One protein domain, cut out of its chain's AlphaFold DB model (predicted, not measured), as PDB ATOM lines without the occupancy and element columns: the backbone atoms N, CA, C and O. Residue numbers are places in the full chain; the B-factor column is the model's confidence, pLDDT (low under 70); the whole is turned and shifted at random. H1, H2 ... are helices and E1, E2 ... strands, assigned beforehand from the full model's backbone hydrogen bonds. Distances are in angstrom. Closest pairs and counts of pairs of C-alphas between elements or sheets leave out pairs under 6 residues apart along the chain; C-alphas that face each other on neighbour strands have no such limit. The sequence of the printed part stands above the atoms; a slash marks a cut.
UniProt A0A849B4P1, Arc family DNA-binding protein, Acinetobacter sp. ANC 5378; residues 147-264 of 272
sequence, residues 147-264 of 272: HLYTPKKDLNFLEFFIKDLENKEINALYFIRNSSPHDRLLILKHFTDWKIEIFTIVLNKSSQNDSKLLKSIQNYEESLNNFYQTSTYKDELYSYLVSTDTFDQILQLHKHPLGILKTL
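Overview. This is residues 147 to 264 of the 272 residues of the protein "Arc family DNA-binding protein" of Acinetobacter sp. ANC 5378 (UniProt A0A849B4P1). Look for a strongly twisted five-stranded sheet in the middle, with H1 over one face, long H2 farther out on that side, and H3 over the other face; short H4, next to H3, only grazes the sheet. Residues 206 to 211, of which 210 and 211 belong to H2, stick out. The 118 printed residues hold four named helices and five named strands, in chain order E1 H1 E2 E3 E4 H2 E5 H3 H4; the mixed sheet runs E1 E4 E3 E2 E5, and the class is mixed, helices and strands. The whole is compact, with a radius of gyration of the C-alphas of 14.2 A and spans of 42 by 32 by 22 A.

Arrangement. Start at edge strand E1, residues 147 to 149, parallel to E4, residues 196 to 201; N 147 and O 198 are within hydrogen-bond range at 2.8 A. Next, H1, residues 159 to 166, is on the sheet at a height of 9.8 A, along E2, residues 172 to 178, at 8 degrees on the local plane; their closest C-alphas, Leu 165 and Ala 172, are 7.1 A apart. E2, E3, residues 185 to 190, and E4 form a meander, each the antiparallel neighbour of the one before; look at N 174 and O 188, 2.9 A, and N 199 and O 187, 2.8 A. H2, residues 210 to 230, is not on the sheet and is apart from H1. E5, residues 237 to 242, is parallel to E2, with N 175 and O 238 2.8 A apart. E1, H1, E2 and E4, H2, E5 are split strand-helix-strand units, their parallel strands not neighbours, with right-handed crossovers. H3, residues 244 to 252, is on the opposite face from H1 at a height of 8.8 A; its closest C-alpha pair with E2 is Thr 244 and Asn 178, 5.9 A. H4, residues 257 to 261, only grazes the sheet and only just touches H3, with 3 pairs of C-alphas within 8 A, the closest Pro 257 and Ile 250 at 5.2 A. Every O i to N i+4 pair is within hydrogen-bond range in H2, H3 and H4, and 2 of 4 in H1.

Along the chain. Find C-alpha 147 at (-46.262, 12.502, -0.072), where E1 begins. H2 runs 30.4 A from C-alpha 210 at (-34.673, -9.494, -1.452); E2 measures 19.7 A, and H4 ends at C-alpha 261, (-58.925, 2.304, 10.379).

Size, cuts and confidence. The farthest C-alphas, Asp 193 and Asn 209, are 42.1 A apart. The printed part has no cut and no long link. Confidence is under 70 at residues 153 to 156, 181 to 183 and 203 to 212.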
ATOM      1  N   HIS A 147     -47.689  12.294   0.088       91.25
ATOM      2  CA  HIS A 147     -46.262  12.502  -0.072       91.25
ATOM      3  C   HIS A 147     -45.536  11.185  -0.315       91.25
ATOM      4  O   HIS A 147     -45.845  10.152   0.285       91.25
ATOM      5  N   LEU A 148     -44.514  11.232  -1.164       88.81
ATOM      6  CA  LEU A 148     -43.529  10.166  -1.276       88.81
ATOM      7  C   LEU A 148     -42.365  10.472  -0.338       88.81
ATOM      8  O   LEU A 148     -41.642  11.448  -0.545       88.81
ATOM      9  N   TYR A 149     -42.146   9.625   0.662       85.81
ATOM     10  CA  TYR A 149     -41.037   9.773   1.594       85.81
ATOM     11  C   TYR A 149     -40.007   8.661   1.392       85.81
ATOM     12  O   TYR A 149     -40.313   7.468   1.389       85.81
ATOM     13  N   THR A 150     -38.749   9.058   1.208       80.69
ATOM     14  CA  THR A 150     -37.610   8.136   1.138       80.69
ATOM     15  C   THR A 150     -36.707   8.405   2.341       80.69
ATOM     16  O   THR A 150     -36.070   9.463   2.366       80.69
ATOM     17  N   PRO A 151     -36.624   7.485   3.318       74.38
ATOM     18  CA  PRO A 151     -35.714   7.619   4.448       74.38
ATOM     19  C   PRO A 151     -34.273   7.853   3.977       74.38
ATOM     20  O   PRO A 151     -33.770   7.147   3.097       74.38
ATOM     21  N   LYS A 152     -33.595   8.850   4.553       71.00
ATOM     22  CA  LYS A 152     -32.148   9.029   4.358       71.00
ATOM     23  C   LYS A 152     -31.415   8.032   5.258       71.00
ATOM     24  O   LYS A 152     -31.819   7.838   6.397       71.00
ATOM     25  N   LYS A 153     -30.339   7.416   4.753       61.44
ATOM     26  CA  LYS A 153     -29.612   6.323   5.432       61.44
ATOM     27  C   LYS A 153     -29.071   6.675   6.825       61.44
ATOM     28  O   LYS A 153     -28.915   5.767   7.629       61.44
ATOM     29  N   ASP A 154     -28.816   7.954   7.087       50.41
ATOM     30  CA  ASP A 154     -28.075   8.407   8.271       50.41
ATOM     31  C   ASP A 154     -28.946   9.166   9.292       50.41
ATOM     32  O   ASP A 154     -28.423   9.703  10.263       50.41
ATOM     33  N   LEU A 155     -30.266   9.244   9.080       54.12
ATOM     34  CA  LEU A 155     -31.193   9.961   9.963       54.12
ATOM     35  C   LEU A 155     -32.241   9.003  10.521       54.12
ATOM     36  O   LEU A 155     -32.789   8.182   9.780       54.12
ATOM     37  N   ASN A 156     -32.562   9.150  11.811       68.00
ATOM     38  CA  ASN A 156     -33.737   8.521  12.398       68.00
ATOM     39  C   ASN A 156     -34.967   9.116  11.706       68.00
ATOM     40  O   ASN A 156     -35.427  10.200  12.047       68.00
ATOM     41  N   PHE A 157     -35.458   8.446  10.668       75.56
ATOM     42  CA  PHE A 157     -36.493   8.989   9.794       75.56
ATOM     43  C   PHE A 157     -37.782   9.358  10.546       75.56
ATOM     44  O   PHE A 157     -38.566  10.149  10.027       75.56
ATOM     45  N   LEU A 158     -37.989   8.787  11.739       79.69
ATOM     46  CA  LEU A 158     -39.104   9.090  12.628       79.69
ATOM     47  C   LEU A 158     -39.037  10.502  13.195       79.69
ATOM     48  O   LEU A 158     -40.087  11.085  13.424       79.69
ATOM     49  N   GLU A 159     -37.844  11.075  13.366       81.38
ATOM     50  CA  GLU A 159     -37.659  12.422  13.919       81.38
ATOM     51  C   GLU A 159     -38.472  13.464  13.138       81.38
ATOM     52  O   GLU A 159     -39.103  14.337  13.726       81.38
ATOM     53  N   PHE A 160     -38.552  13.303  11.812       82.69
ATOM     54  CA  PHE A 160     -39.377  14.149  10.949       82.69
ATOM     55  C   PHE A 160     -40.873  14.100  11.300       82.69
ATOM     56  O   PHE A 160     -41.555  15.111  11.206       82.69
ATOM     57  N   PHE A 161     -41.396  12.930  11.669       86.38
ATOM     58  CA  PHE A 161     -42.813  12.752  11.994       86.38
ATOM     59  C   PHE A 161     -43.115  13.105  13.451       86.38
ATOM     60  O   PHE A 161     -44.177  13.641  13.745       86.38
ATOM     61  N   ILE A 162     -42.178  12.803  14.349       84.56
ATOM     62  CA  ILE A 162     -42.311  13.011  15.791       84.56
ATOM     63  C   ILE A 162     -42.282  14.492  16.135       84.56
ATOM     64  O   ILE A 162     -43.037  14.915  17.000       84.56
ATOM     65  N   LYS A 163     -41.454  15.286  15.452       87.19
ATOM     66  CA  LYS A 163     -41.335  16.718  15.731       87.19
ATOM     67  C   LYS A 163     -42.686  17.440  15.690       87.19
ATOM     68  O   LYS A 163     -42.958  18.280  16.539       87.19
ATOM     69  N   ASP A 164     -43.553  17.063  14.760       87.69
ATOM     70  CA  ASP A 164     -44.891  17.647  14.646       87.69
ATOM     71  C   ASP A 164     -45.793  17.231  15.820       87.69
ATOM     72  O   ASP A 164     -46.652  17.997  16.252       87.69
ATOM     73  N   LEU A 165     -45.586  16.033  16.375       87.06
ATOM     74  CA  LEU A 165     -46.275  15.564  17.579       87.06
ATOM     75  C   LEU A 165     -45.769  16.308  18.827       87.06
ATOM     76  O   LEU A 165     -46.569  16.774  19.634       87.06
ATOM     77  N   GLU A 166     -44.451  16.495  18.950       87.81
ATOM     78  CA  GLU A 166     -43.816  17.258  20.036       87.81
ATOM     79  C   GLU A 166     -44.260  18.725  20.041       87.81
ATOM     80  O   GLU A 166     -44.569  19.293  21.092       87.81
ATOM     81  N   ASN A 167     -44.355  19.322  18.852       90.19
ATOM     82  CA  ASN A 167     -44.854  20.678  18.655       90.19
ATOM     83  C   ASN A 167     -46.379  20.794  18.827       90.19
ATOM     84  O   ASN A 167     -46.902  21.909  18.805       90.19
ATOM     85  N   LYS A 168     -47.093  19.672  19.009       87.31
ATOM     86  CA  LYS A 168     -48.564  19.594  19.057       87.31
ATOM     87  C   LYS A 168     -49.242  20.143  17.797       87.31
ATOM     88  O   LYS A 168     -50.347  20.675  17.858       87.31
ATOM     89  N   GLU A 169     -48.567  20.026  16.661       91.31
ATOM     90  CA  GLU A 169     -49.127  20.340  15.346       91.31
ATOM     91  C   GLU A 169     -50.078  19.225  14.894       91.31
ATOM     92  O   GLU A 169     -51.074  19.494  14.224       91.31
ATOM     93  N   ILE A 170     -49.814  17.987  15.321       94.44
ATOM     94  CA  ILE A 170     -50.666  16.819  15.082       94.44
ATOM     95  C   ILE A 170     -51.156  16.204  16.396       94.44
ATOM     96  O   ILE A 170     -50.500  16.305  17.430       94.44
ATOM     97  N   ASN A 171     -52.304  15.532  16.334       95.06
ATOM     98  CA  ASN A 171     -52.908  14.817  17.457       95.06
ATOM     99  C   ASN A 171     -52.481  13.349  17.525       95.06
ATOM    100  O   ASN A 171     -52.471  12.775  18.609       95.06
ATOM    101  N   ALA A 172     -52.191  12.720  16.382       95.56
ATOM    102  CA  ALA A 172     -51.825  11.309  16.341       95.56
ATOM    103  C   ALA A 172     -51.026  10.931  15.087       95.56
ATOM    104  O   ALA A 172     -51.152  11.544  14.022       95.56
ATOM    105  N   LEU A 173     -50.243   9.859  15.217       95.44
ATOM    106  CA  LEU A 173     -49.538   9.196  14.122       95.44
ATOM    107  C   LEU A 173     -50.061   7.775  13.936       95.44
ATOM    108  O   LEU A 173     -50.200   7.008  14.886       95.44
ATOM    109  N   TYR A 174     -50.296   7.411  12.681       96.06
ATOM    110  CA  TYR A 174     -50.798   6.101  12.290       96.06
ATOM    111  C   TYR A 174     -49.785   5.408  11.382       96.06
ATOM    112  O   TYR A 174     -49.506   5.881  10.281       96.06
ATOM    113  N   PHE A 175     -49.271   4.262  11.817       93.88
ATOM    114  CA  PHE A 175     -48.347   3.419  11.066       93.88
ATOM    115  C   PHE A 175     -49.093   2.232  10.460       93.88
ATOM    116  O   PHE A 175     -49.594   1.360  11.172       93.88
ATOM    117  N   ILE A 176     -49.173   2.185   9.133       94.12
ATOM    118  CA  ILE A 176     -50.026   1.234   8.417       94.12
ATOM    119  C   ILE A 176     -49.159   0.414   7.472       94.12
ATOM    120  O   ILE A 176     -48.663   0.927   6.467       94.12
ATOM    121  N   ARG A 177     -48.990  -0.870   7.777       90.44
ATOM    122  CA  ARG A 177     -48.229  -1.807   6.950       90.44
ATOM    123  C   ARG A 177     -49.168  -2.700   6.148       90.44
ATOM    124  O   ARG A 177     -50.146  -3.224   6.679       90.44
ATOM    125  N   ASN A 178     -48.850  -2.896   4.874       90.25
ATOM    126  CA  ASN A 178     -49.488  -3.918   4.052       90.25
ATOM    127  C   ASN A 178     -48.978  -5.317   4.451       90.25
ATOM    128  O   ASN A 178     -47.776  -5.517   4.582       90.25
ATOM    129  N   SER A 179     -49.872  -6.292   4.598       87.06
ATOM    130  CA  SER A 179     -49.538  -7.686   4.917       87.06
ATOM    131  C   SER A 179     -48.890  -8.468   3.760       87.06
ATOM    132  O   SER A 179     -48.502  -9.619   3.940       87.06
ATOM    133  N   SER A 180     -48.838  -7.900   2.552       78.69
ATOM    134  CA  SER A 180     -48.232  -8.493   1.353       78.69
ATOM    135  C   SER A 180     -46.694  -8.390   1.363       78.69
ATOM    136  O   SER A 180     -46.170  -7.399   1.864       78.69
ATOM    137  N   PRO A 181     -45.958  -9.340   0.741       59.50
ATOM    138  CA  PRO A 181     -44.485  -9.348   0.694       59.50
ATOM    139  C   PRO A 181     -43.849  -8.175  -0.069       59.50
ATOM    140  O   PRO A 181     -42.633  -8.014  -0.059       59.50
ATOM    141  N   HIS A 182     -44.641  -7.362  -0.770       61.22
ATOM    142  CA  HIS A 182     -44.174  -6.093  -1.314       61.22
ATOM    143  C   HIS A 182     -44.381  -5.026  -0.243       61.22
ATOM    144  O   HIS A 182     -45.423  -4.375  -0.232       61.22
ATOM    145  N   ASP A 183     -43.419  -4.910   0.676       65.12
ATOM    146  CA  ASP A 183     -43.464  -4.077   1.884       65.12
ATOM    147  C   ASP A 183     -43.794  -2.608   1.595       65.12
ATOM    148  O   ASP A 183     -42.926  -1.747   1.422       65.12
ATOM    149  N   ARG A 184     -45.096  -2.325   1.539       81.81
ATOM    150  CA  ARG A 184     -45.660  -0.989   1.420       81.81
ATOM    151  C   ARG A 184     -46.092  -0.526   2.798       81.81
ATOM    152  O   ARG A 184     -46.806  -1.227   3.519       81.81
ATOM    153  N   LEU A 185     -45.668   0.680   3.131       87.75
ATOM    154  CA  LEU A 185     -45.912   1.301   4.414       87.75
ATOM    155  C   LEU A 185     -46.469   2.704   4.192       87.75
ATOM    156  O   LEU A 185     -45.964   3.454   3.349       87.75
ATOM    157  N   LEU A 186     -47.484   3.048   4.976       92.88
ATOM    158  CA  LEU A 186     -48.001   4.402   5.093       92.88
ATOM    159  C   LEU A 186     -47.763   4.925   6.503       92.88
ATOM    160  O   LEU A 186     -47.928   4.196   7.483       92.88
ATOM    161  N   ILE A 187     -47.437   6.207   6.581       94.00
ATOM    162  CA  ILE A 187     -47.557   6.991   7.803       94.00
ATOM    163  C   ILE A 187     -48.645   8.023   7.553       94.00
ATOM    164  O   ILE A 187     -48.574   8.765   6.577       94.00
ATOM    165  N   LEU A 188     -49.657   8.057   8.410       96.44
ATOM    166  CA  LEU A 188     -50.693   9.078   8.371       96.44
ATOM    167  C   LEU A 188     -50.519  10.004   9.573       96.44
ATOM    168  O   LEU A 188     -50.453   9.546  10.716       96.44
ATOM    169  N   LYS A 189     -50.449  11.307   9.292       96.31
ATOM    170  CA  LYS A 189     -50.525  12.370  10.294       96.31
ATOM    171  C   LYS A 189     -51.981  12.755  10.469       96.31
ATOM    172  O   LYS A 189     -52.651  13.072   9.487       96.31
ATOM    173  N   HIS A 190     -52.472  12.707  11.699       96.44
ATOM    174  CA  HIS A 190     -53.801  13.194  12.041       96.44
ATOM    175  C   HIS A 190     -53.669  14.500  12.802       96.44
ATOM    176  O   HIS A 190     -53.102  14.530  13.890       96.44
ATOM    177  N   PHE A 191     -54.196  15.570  12.218       94.12
ATOM    178  CA  PHE A 191     -54.278  16.883  12.842       94.12
ATOM    179  C   PHE A 191     -55.569  16.936  13.673       94.12
ATOM    180  O   PHE A 191     -55.881  16.015  14.427       94.12
ATOM    181  N   THR A 192     -56.360  17.991  13.531       91.31
ATOM    182  CA  THR A 192     -57.671  18.130  14.164       91.31
ATOM    183  C   THR A 192     -58.797  17.583  13.289       91.31
ATOM    184  O   THR A 192     -58.706  17.547  12.061       91.31
ATOM    185  N   ASP A 193     -59.878  17.138  13.932       91.19
ATOM    186  CA  ASP A 193     -61.093  16.641  13.281       91.19
ATOM    187  C   ASP A 193     -60.828  15.524  12.251       91.19
ATOM    188  O   ASP A 193     -60.421  14.421  12.623       91.19
ATOM    189  N   TRP A 194     -61.080  15.795  10.971       93.25
ATOM    190  CA  TRP A 194     -60.855  14.908   9.824       93.25
ATOM    191  C   TRP A 194     -59.598  15.279   9.019       93.25
ATOM    192  O   TRP A 194     -59.323  14.683   7.985       93.25
ATOM    193  N   LYS A 195     -58.819  16.276   9.445       95.50
ATOM    194  CA  LYS A 195     -57.653  16.733   8.681       95.50
ATOM    195  C   LYS A 195     -56.509  15.730   8.802       95.50
ATOM    196  O   LYS A 195     -56.074  15.404   9.911       95.50
ATOM    197  N   ILE A 196     -56.021  15.252   7.660       96.50
ATOM    198  CA  ILE A 196     -54.957  14.251   7.591       96.50
ATOM    199  C   ILE A 196     -53.990  14.515   6.436       96.50
ATOM    200  O   ILE A 196     -54.361  15.099   5.421       96.50
ATOM    201  N   GLU A 197     -52.781  13.980   6.566       95.56
ATOM    202  CA  GLU A 197     -51.810  13.841   5.475       95.56
ATOM    203  C   GLU A 197     -51.290  12.406   5.423       95.56
ATOM    204  O   GLU A 197     -51.160  11.747   6.460       95.56
ATOM    205  N   ILE A 198     -50.971  11.915   4.221       96.12
ATOM    206  CA  ILE A 198     -50.470  10.550   4.018       96.12
ATOM    207  C   ILE A 198     -49.056  10.585   3.449       96.12
ATOM    208  O   ILE A 198     -48.772  11.260   2.465       96.12
ATOM    209  N   PHE A 199     -48.179   9.767   4.019       93.75
ATOM    210  CA  PHE A 199     -46.818   9.551   3.553       93.75
ATOM    211  C   PHE A 199     -46.659   8.101   3.120       93.75
ATOM    212  O   PHE A 199     -46.750   7.181   3.929       93.75
ATOM    213  N   THR A 200     -46.389   7.898   1.836       91.12
ATOM    214  CA  THR A 200     -45.978   6.609   1.279       91.12
ATOM    215  C   THR A 200     -44.479   6.433   1.489       91.12
ATOM    216  O   THR A 200     -43.675   7.244   1.023       91.12
ATOM    217  N   ILE A 201     -44.085   5.389   2.217       85.75
ATOM    218  CA  ILE A 201     -42.678   5.137   2.525       85.75
ATOM    219  C   ILE A 201     -42.096   4.178   1.493       85.75
ATOM    220  O   ILE A 201     -42.579   3.060   1.316       85.75
ATOM    221  N   VAL A 202     -41.018   4.601   0.836       77.75
ATOM    222  CA  VAL A 202     -40.237   3.741  -0.061       77.75
ATOM    223  C   VAL A 202     -38.962   3.315   0.648       77.75
ATOM    224  O   VAL A 202     -38.017   4.094   0.771       77.75
ATOM    225  N   LEU A 203     -38.929   2.057   1.088       68.69
ATOM    226  CA  LEU A 203     -37.789   1.475   1.805       68.69
ATOM    227  C   LEU A 203     -36.632   1.064   0.876       68.69
ATOM    228  O   LEU A 203     -35.525   0.802   1.347       68.69
ATOM    229  N   ASN A 204     -36.844   1.032  -0.447       63.56
ATOM    230  CA  ASN A 204     -35.794   0.708  -1.412       63.56
ATOM    231  C   ASN A 204     -36.052   1.351  -2.785       63.56
ATOM    232  O   ASN A 204     -37.092   1.123  -3.391       63.56
ATOM    233  N   LYS A 205     -35.085   2.118  -3.311       52.19
ATOM    234  CA  LYS A 205     -35.148   2.670  -4.684       52.19
ATOM    235  C   LYS A 205     -34.563   1.736  -5.749       52.19
ATOM    236  O   LYS A 205     -34.768   1.972  -6.934       52.19
ATOM    237  N   SER A 206     -33.821   0.695  -5.361       48.00
ATOM    238  CA  SER A 206     -33.056  -0.121  -6.312       48.00
ATOM    239  C   SER A 206     -32.498  -1.406  -5.684       48.00
ATOM    240  O   SER A 206     -31.378  -1.398  -5.177       48.00
ATOM    241  N   SER A 207     -33.208  -2.532  -5.743       41.81
ATOM    242  CA  SER A 207     -32.545  -3.842  -5.861       41.81
ATOM    243  C   SER A 207     -33.549  -4.959  -6.110       41.81
ATOM    244  O   SER A 207     -34.416  -5.193  -5.278       41.81
ATOM    245  N   GLN A 208     -33.322  -5.726  -7.175       51.34
ATOM    246  CA  GLN A 208     -33.846  -7.082  -7.406       51.34
ATOM    247  C   GLN A 208     -33.316  -8.109  -6.371       51.34
ATOM    248  O   GLN A 208     -33.116  -9.273  -6.697       51.34
ATOM    249  N   ASN A 209     -32.952  -7.669  -5.163       58.12
ATOM    250  CA  ASN A 209     -32.202  -8.466  -4.199       58.12
ATOM    251  C   ASN A 209     -32.903  -8.404  -2.838       58.12
ATOM    252  O   ASN A 209     -32.700  -7.466  -2.062       58.12
ATOM    253  N   ASP A 210     -33.744  -9.406  -2.587       64.19
ATOM    254  CA  ASP A 210     -34.673  -9.494  -1.452       64.19
ATOM    255  C   ASP A 210     -33.978  -9.335  -0.089       64.19
ATOM    256  O   ASP A 210     -34.520  -8.734   0.835       64.19
ATOM    257  N   SER A 211     -32.714  -9.758   0.016       67.56
ATOM    258  CA  SER A 211     -31.906  -9.648   1.242       67.56
ATOM    259  C   SER A 211     -31.681  -8.209   1.731       67.56
ATOM    260  O   SER A 211     -31.676  -7.956   2.936       67.56
ATOM    261  N   LYS A 212     -31.499  -7.241   0.821       67.81
ATOM    262  CA  LYS A 212     -31.287  -5.830   1.197       67.81
ATOM    263  C   LYS A 212     -32.586  -5.158   1.623       67.81
ATOM    264  O   LYS A 212     -32.556  -4.319   2.516       67.81
ATOM    265  N   LEU A 213     -33.695  -5.520   0.981       70.00
ATOM    266  CA  LEU A 213     -35.024  -5.032   1.334       70.00
ATOM    267  C   LEU A 213     -35.397  -5.486   2.748       70.00
ATOM    268  O   LEU A 213     -35.705  -4.640   3.581       70.00
ATOM    269  N   LEU A 214     -35.247  -6.785   3.031       72.25
ATOM    270  CA  LEU A 214     -35.489  -7.369   4.354       72.25
ATOM    271  C   LEU A 214     -34.693  -6.654   5.452       72.25
ATOM    272  O   LEU A 214     -35.253  -6.292   6.480       72.25
ATOM    273  N   LYS A 215     -33.410  -6.361   5.208       75.38
ATOM    274  CA  LYS A 215     -32.580  -5.632   6.174       75.38
ATOM    275  C   LYS A 215     -33.056  -4.191   6.403       75.38
ATOM    276  O   LYS A 215     -33.043  -3.720   7.534       75.38
ATOM    277  N   SER A 216     -33.477  -3.482   5.353       74.00
ATOM    278  CA  SER A 216     -34.045  -2.133   5.498       74.00
ATOM    279  C   SER A 216     -35.339  -2.135   6.313       74.00
ATOM    280  O   SER A 216     -35.563  -1.208   7.086       74.00
ATOM    281  N   ILE A 217     -36.174  -3.165   6.154       75.44
ATOM    282  CA  ILE A 217     -37.421  -3.325   6.912       75.44
ATOM    283  C   ILE A 217     -37.131  -3.651   8.372       75.44
ATOM    284  O   ILE A 217     -37.681  -2.993   9.242       75.44
ATOM    285  N   GLN A 218     -36.213  -4.580   8.646       78.25
ATOM    286  CA  GLN A 218     -35.801  -4.902  10.016       78.25
ATOM    287  C   GLN A 218     -35.261  -3.669  10.743       78.25
ATOM    288  O   GLN A 218     -35.702  -3.354  11.841       78.25
ATOM    289  N   ASN A 219     -34.383  -2.895  10.096       78.56
ATOM    290  CA  ASN A 219     -33.887  -1.642  10.668       78.56
ATOM    291  C   ASN A 219     -35.027  -0.646  10.962       78.56
ATOM    292  O   ASN A 219     -34.965   0.119  11.926       78.56
ATOM    293  N   TYR A 220     -36.050  -0.622  10.104       79.06
ATOM    294  CA  TYR A 220     -37.224   0.229  10.266       79.06
ATOM    295  C   TYR A 220     -38.083  -0.224  11.458       79.06
ATOM    296  O   TYR A 220     -38.451   0.602  12.291       79.06
ATOM    297  N   GLU A 221     -38.358  -1.524  11.566       82.44
ATOM    298  CA  GLU A 221     -39.085  -2.146  12.678       82.44
ATOM    299  C   GLU A 221     -38.361  -1.935  14.009       82.44
ATOM    300  O   GLU A 221     -38.976  -1.480  14.968       82.44
ATOM    301  N   GLU A 222     -37.044  -2.149  14.056       84.06
ATOM    302  CA  GLU A 222     -36.226  -1.891  15.245       84.06
ATOM    303  C   GLU A 222     -36.275  -0.415  15.661       84.06
ATOM    304  O   GLU A 222     -36.434  -0.106  16.842       84.06
ATOM    305  N   SER A 223     -36.177   0.509  14.699       82.81
ATOM    306  CA  SER A 223     -36.256   1.950  14.973       82.81
ATOM    307  C   SER A 223     -37.622   2.339  15.537       82.81
ATOM    308  O   SER A 223     -37.694   3.093  16.510       82.81
ATOM    309  N   LEU A 224     -38.702   1.797  14.963       85.19
ATOM    310  CA  LEU A 224     -40.058   2.001  15.465       85.19
ATOM    311  C   LEU A 224     -40.267   1.394  16.842       85.19
ATOM    312  O   LEU A 224     -40.862   2.052  17.687       85.19
ATOM    313  N   ASN A 225     -39.783   0.179  17.082       87.38
ATOM    314  CA  ASN A 225     -39.923  -0.477  18.373       87.38
ATOM    315  C   ASN A 225     -39.170   0.303  19.457       87.38
ATOM    316  O   ASN A 225     -39.745   0.644  20.488       87.38
ATOM    317  N   ASN A 226     -37.917   0.685  19.195       85.06
ATOM    318  CA  ASN A 226     -37.126   1.505  20.114       85.06
ATOM    319  C   ASN A 226     -37.826   2.830  20.433       85.06
ATOM    320  O   ASN A 226     -37.916   3.220  21.600       85.06
ATOM    321  N   PHE A 227     -38.361   3.505  19.412       83.88
ATOM    322  CA  PHE A 227     -39.142   4.720  19.611       83.88
ATOM    323  C   PHE A 227     -40.408   4.445  20.423       83.88
ATOM    324  O   PHE A 227     -40.623   5.088  21.441       83.88
ATOM    325  N   TYR A 228     -41.216   3.465  20.029       85.56
ATOM    326  CA  TYR A 228     -42.466   3.132  20.700       85.56
ATOM    327  C   TYR A 228     -42.236   2.834  22.183       85.56
ATOM    328  O   TYR A 228     -42.933   3.394  23.019       85.56
ATOM    329  N   GLN A 229     -41.216   2.046  22.535       85.69
ATOM    330  CA  GLN A 229     -40.916   1.706  23.929       85.69
ATOM    331  C   GLN A 229     -40.489   2.915  24.775       85.69
ATOM    332  O   GLN A 229     -40.866   2.990  25.949       85.69
ATOM    333  N   THR A 230     -39.739   3.853  24.186       83.94
ATOM    334  CA  THR A 230     -39.162   5.025  24.875       83.94
ATOM    335  C   THR A 230     -40.025   6.284  24.799       83.94
ATOM    336  O   THR A 230     -39.818   7.212  25.579       83.94
ATOM    337  N   SER A 231     -40.995   6.321  23.888       82.69
ATOM    338  CA  SER A 231     -41.842   7.479  23.633       82.69
ATOM    339  C   SER A 231     -42.794   7.749  24.795       82.69
ATOM    340  O   SER A 231     -43.421   6.839  25.343       82.69
ATOM    341  N   THR A 232     -42.951   9.028  25.128       87.75
ATOM    342  CA  THR A 232     -44.007   9.515  26.024       87.75
ATOM    343  C   THR A 232     -45.360   9.635  25.324       87.75
ATOM    344  O   THR A 232     -46.354   9.852  26.003       87.75
ATOM    345  N   TYR A 233     -45.404   9.479  23.998       87.06
ATOM    346  CA  TYR A 233     -46.587   9.692  23.158       87.06
ATOM    347  C   TYR A 233     -47.326   8.396  22.795       87.06
ATOM    348  O   TYR A 233     -47.891   8.277  21.714       87.06
ATOM    349  N   LYS A 234     -47.249   7.354  23.632       85.94
ATOM    350  CA  LYS A 234     -47.784   6.020  23.291       85.94
ATOM    351  C   LYS A 234     -49.281   6.033  22.967       85.94
ATOM    352  O   LYS A 234     -49.705   5.258  22.116       85.94
ATOM    353  N   ASP A 235     -50.047   6.915  23.602       89.75
ATOM    354  CA  ASP A 235     -51.499   7.020  23.418       89.75
ATOM    355  C   ASP A 235     -51.879   7.729  22.098       89.75
ATOM    356  O   ASP A 235     -53.013   7.627  21.618       89.75
ATOM    357  N   GLU A 236     -50.919   8.408  21.469       93.50
ATOM    358  CA  GLU A 236     -51.040   9.102  20.188       93.50
ATOM    359  C   GLU A 236     -50.465   8.294  19.008       93.50
ATOM    360  O   GLU A 236     -50.564   8.722  17.853       93.50
ATOM    361  N   LEU A 237     -49.875   7.121  19.267       92.81
ATOM    362  CA  LEU A 237     -49.312   6.241  18.241       92.81
ATOM    363  C   LEU A 237     -50.223   5.043  17.988       92.81
ATOM    364  O   LEU A 237     -50.471   4.214  18.860       92.81
ATOM    365  N   TYR A 238     -50.650   4.895  16.739       94.31
ATOM    366  CA  TYR A 238     -51.514   3.807  16.308       94.31
ATOM    367  C   TYR A 238     -50.830   2.969  15.240       94.31
ATOM    368  O   TYR A 238     -50.138   3.485  14.364       94.31
ATOM    369  N   SER A 239     -51.058   1.660  15.283       94.38
ATOM    370  CA  SER A 239     -50.425   0.710  14.375       94.38
ATOM    371  C   SER A 239     -51.436  -0.252  13.782       94.38
ATOM    372  O   SER A 239     -52.277  -0.787  14.504       94.38
ATOM    373  N   TYR A 240     -51.324  -0.515  12.482       95.25
ATOM    374  CA  TYR A 240     -52.206  -1.419  11.755       95.25
ATOM    375  C   TYR A 240     -51.427  -2.276  10.760       95.25
ATOM    376  O   TYR A 240     -50.592  -1.776  10.007       95.25
ATOM    377  N   LEU A 241     -51.757  -3.567  10.729       93.19
ATOM    378  CA  LEU A 241     -51.370  -4.498   9.675       93.19
ATOM    379  C   LEU A 241     -52.623  -4.802   8.848       93.19
ATOM    380  O   LEU A 241     -53.596  -5.332   9.383       93.19
ATOM    381  N   VAL A 242     -52.628  -4.420   7.571       94.06
ATOM    382  CA  VAL A 242     -53.833  -4.436   6.723       94.06
ATOM    383  C   VAL A 242     -53.624  -5.241   5.445       94.06
ATOM    384  O   VAL A 242     -52.501  -5.374   4.963       94.06
ATOM    385  N   SER A 243     -54.713  -5.757   4.871       93.06
ATOM    386  CA  SER A 243     -54.670  -6.445   3.579       93.06
ATOM    387  C   SER A 243     -54.338  -5.480   2.435       93.06
ATOM    388  O   SER A 243     -54.516  -4.267   2.557       93.06
ATOM    389  N   THR A 244     -53.914  -6.019   1.288       91.06
ATOM    390  CA  THR A 244     -53.687  -5.224   0.070       91.06
ATOM    391  C   THR A 244     -54.908  -4.412  -0.346       91.06
ATOM    392  O   THR A 244     -54.765  -3.234  -0.645       91.06
ATOM    393  N   ASP A 245     -56.098  -5.007  -0.296       92.50
ATOM    394  CA  ASP A 245     -57.344  -4.326  -0.653       92.50
ATOM    395  C   ASP A 245     -57.620  -3.124   0.265       92.50
ATOM    396  O   ASP A 245     -57.851  -2.014  -0.204       92.50
ATOM    397  N   THR A 246     -57.491  -3.299   1.584       94.00
ATOM    398  CA  THR A 246     -57.659  -2.196   2.545       94.00
ATOM    399  C   THR A 246     -56.589  -1.115   2.372       94.00
ATOM    400  O   THR A 246     -56.888   0.074   2.473       94.00
ATOM    401  N   PHE A 247     -55.348  -1.511   2.088       93.25
ATOM    402  CA  PHE A 247     -54.254  -0.582   1.813       93.25
ATOM    403  C   PHE A 247     -54.540   0.281   0.577       93.25
ATOM    404  O   PHE A 247     -54.357   1.498   0.607       93.25
ATOM    405  N   ASP A 248     -55.022  -0.338  -0.499       91.50
ATOM    406  CA  ASP A 248     -55.344   0.359  -1.739       91.50
ATOM    407  C   ASP A 248     -56.595   1.247  -1.567       91.50
ATOM    408  O   ASP A 248     -56.605   2.375  -2.060       91.50
ATOM    409  N   GLN A 249     -57.592   0.827  -0.776       93.25
ATOM    410  CA  GLN A 249     -58.743   1.668  -0.410       93.25
ATOM    411  C   GLN A 249     -58.332   2.959   0.318       93.25
ATOM    412  O   GLN A 249     -58.914   4.015   0.064       93.25
ATOM    413  N   ILE A 250     -57.321   2.897   1.196       94.38
ATOM    414  CA  ILE A 250     -56.775   4.083   1.878       94.38
ATOM    415  C   ILE A 250     -56.170   5.061   0.862       94.38
ATOM    416  O   ILE A 250     -56.390   6.265   0.974       94.38
ATOM    417  N   LEU A 251     -55.446   4.562  -0.144       91.62
ATOM    418  CA  LEU A 251     -54.805   5.393  -1.171       91.62
ATOM    419  C   LEU A 251     -55.779   5.934  -2.227       91.62
ATOM    420  O   LEU A 251     -55.536   6.999  -2.787       91.62
ATOM    421  N   GLN A 252     -56.875   5.226  -2.502       91.75
ATOM    422  CA  GLN A 252     -57.904   5.663  -3.453       91.75
ATOM    423  C   GLN A 252     -58.778   6.806  -2.920       91.75
ATOM    424  O   GLN A 252     -59.411   7.511  -3.707       91.75
ATOM    425  N   LEU A 253     -58.825   6.995  -1.594       92.44
ATOM    426  CA  LEU A 253     -59.581   8.064  -0.928       92.44
ATOM    427  C   LEU A 253     -61.090   8.061  -1.248       92.44
ATOM    428  O   LEU A 253     -61.739   9.103  -1.212       92.44
ATOM    429  N   HIS A 254     -61.685   6.898  -1.540       90.38
ATOM    430  CA  HIS A 254     -63.146   6.770  -1.669       90.38
ATOM    431  C   HIS A 254     -63.863   6.894  -0.319       90.38
ATOM    432  O   HIS A 254     -64.984   7.386  -0.243       90.38
ATOM    433  N   LYS A 255     -63.201   6.454   0.754       93.38
ATOM    434  CA  LYS A 255     -63.597   6.691   2.143       93.38
ATOM    435  C   LYS A 255     -62.439   7.337   2.882       93.38
ATOM    436  O   LYS A 255     -61.277   7.188   2.505       93.38
ATOM    437  N   HIS A 256     -62.764   8.025   3.961       96.69
ATOM    438  CA  HIS A 256     -61.783   8.643   4.823       96.69
ATOM    439  C   HIS A 256     -60.909   7.571   5.496       96.69
ATOM    440  O   HIS A 256     -61.456   6.680   6.157       96.69
ATOM    441  N   PRO A 257     -59.569   7.656   5.409       96.88
ATOM    442  CA  PRO A 257     -58.650   6.667   5.976       96.88
ATOM    443  C   PRO A 257     -58.901   6.369   7.453       96.88
ATOM    444  O   PRO A 257     -59.042   5.211   7.832       96.88
ATOM    445  N   LEU A 258     -59.075   7.398   8.289       96.00
ATOM    446  CA  LEU A 258     -59.410   7.190   9.704       96.00
ATOM    447  C   LEU A 258     -60.757   6.467   9.910       96.00
ATOM    448  O   LEU A 258     -60.937   5.787  10.916       96.00
ATOM    449  N   GLY A 259     -61.707   6.597   8.977       94.94
ATOM    450  CA  GLY A 259     -62.982   5.872   9.013       94.94
ATOM    451  C   GLY A 259     -62.786   4.385   8.740       94.94
ATOM    452  O   GLY A 259     -63.358   3.555   9.441       94.94
ATOM    453  N   ILE A 260     -61.907   4.051   7.790       95.62
ATOM    454  CA  ILE A 260     -61.484   2.672   7.512       95.62
ATOM    455  C   ILE A 260     -60.779   2.092   8.748       95.62
ATOM    456  O   ILE A 260     -61.206   1.064   9.275       95.62
ATOM    457  N   LEU A 261     -59.755   2.781   9.266       95.50
ATOM    458  CA  LEU A 261     -58.925   2.304  10.379       95.50
ATOM    459  C   LEU A 261     -59.708   2.106  11.684       95.50
ATOM    460  O   LEU A 261     -59.437   1.159  12.416       95.50
ATOM    461  N   LYS A 262     -60.722   2.941  11.957       92.00
ATOM    462  CA  LYS A 262     -61.617   2.792  13.121       92.00
ATOM    463  C   LYS A 262     -62.356   1.451  13.168       92.00
ATOM    464  O   LYS A 262     -62.786   1.043  14.243       92.00
ATOM    465  N   THR A 263     -62.538   0.787  12.026       91.25
ATOM    466  CA  THR A 263     -63.208  -0.523  11.953       91.25
ATOM    467  C   THR A 263     -62.254  -1.698  12.171       91.25
ATOM    468  O   THR A 263     -62.700  -2.833  12.330       91.25
ATOM    469  N   LEU A 264     -60.945  -1.436  12.188       93.94
ATOM    470  CA  LEU A 264     -59.901  -2.447  12.281       93.94
ATOM    471  C   LEU A 264     -59.377  -2.572  13.711       93.94
ATOM    472  O   LEU A 264     -59.372  -1.617  14.489       93.94
TER     473      LEU A 264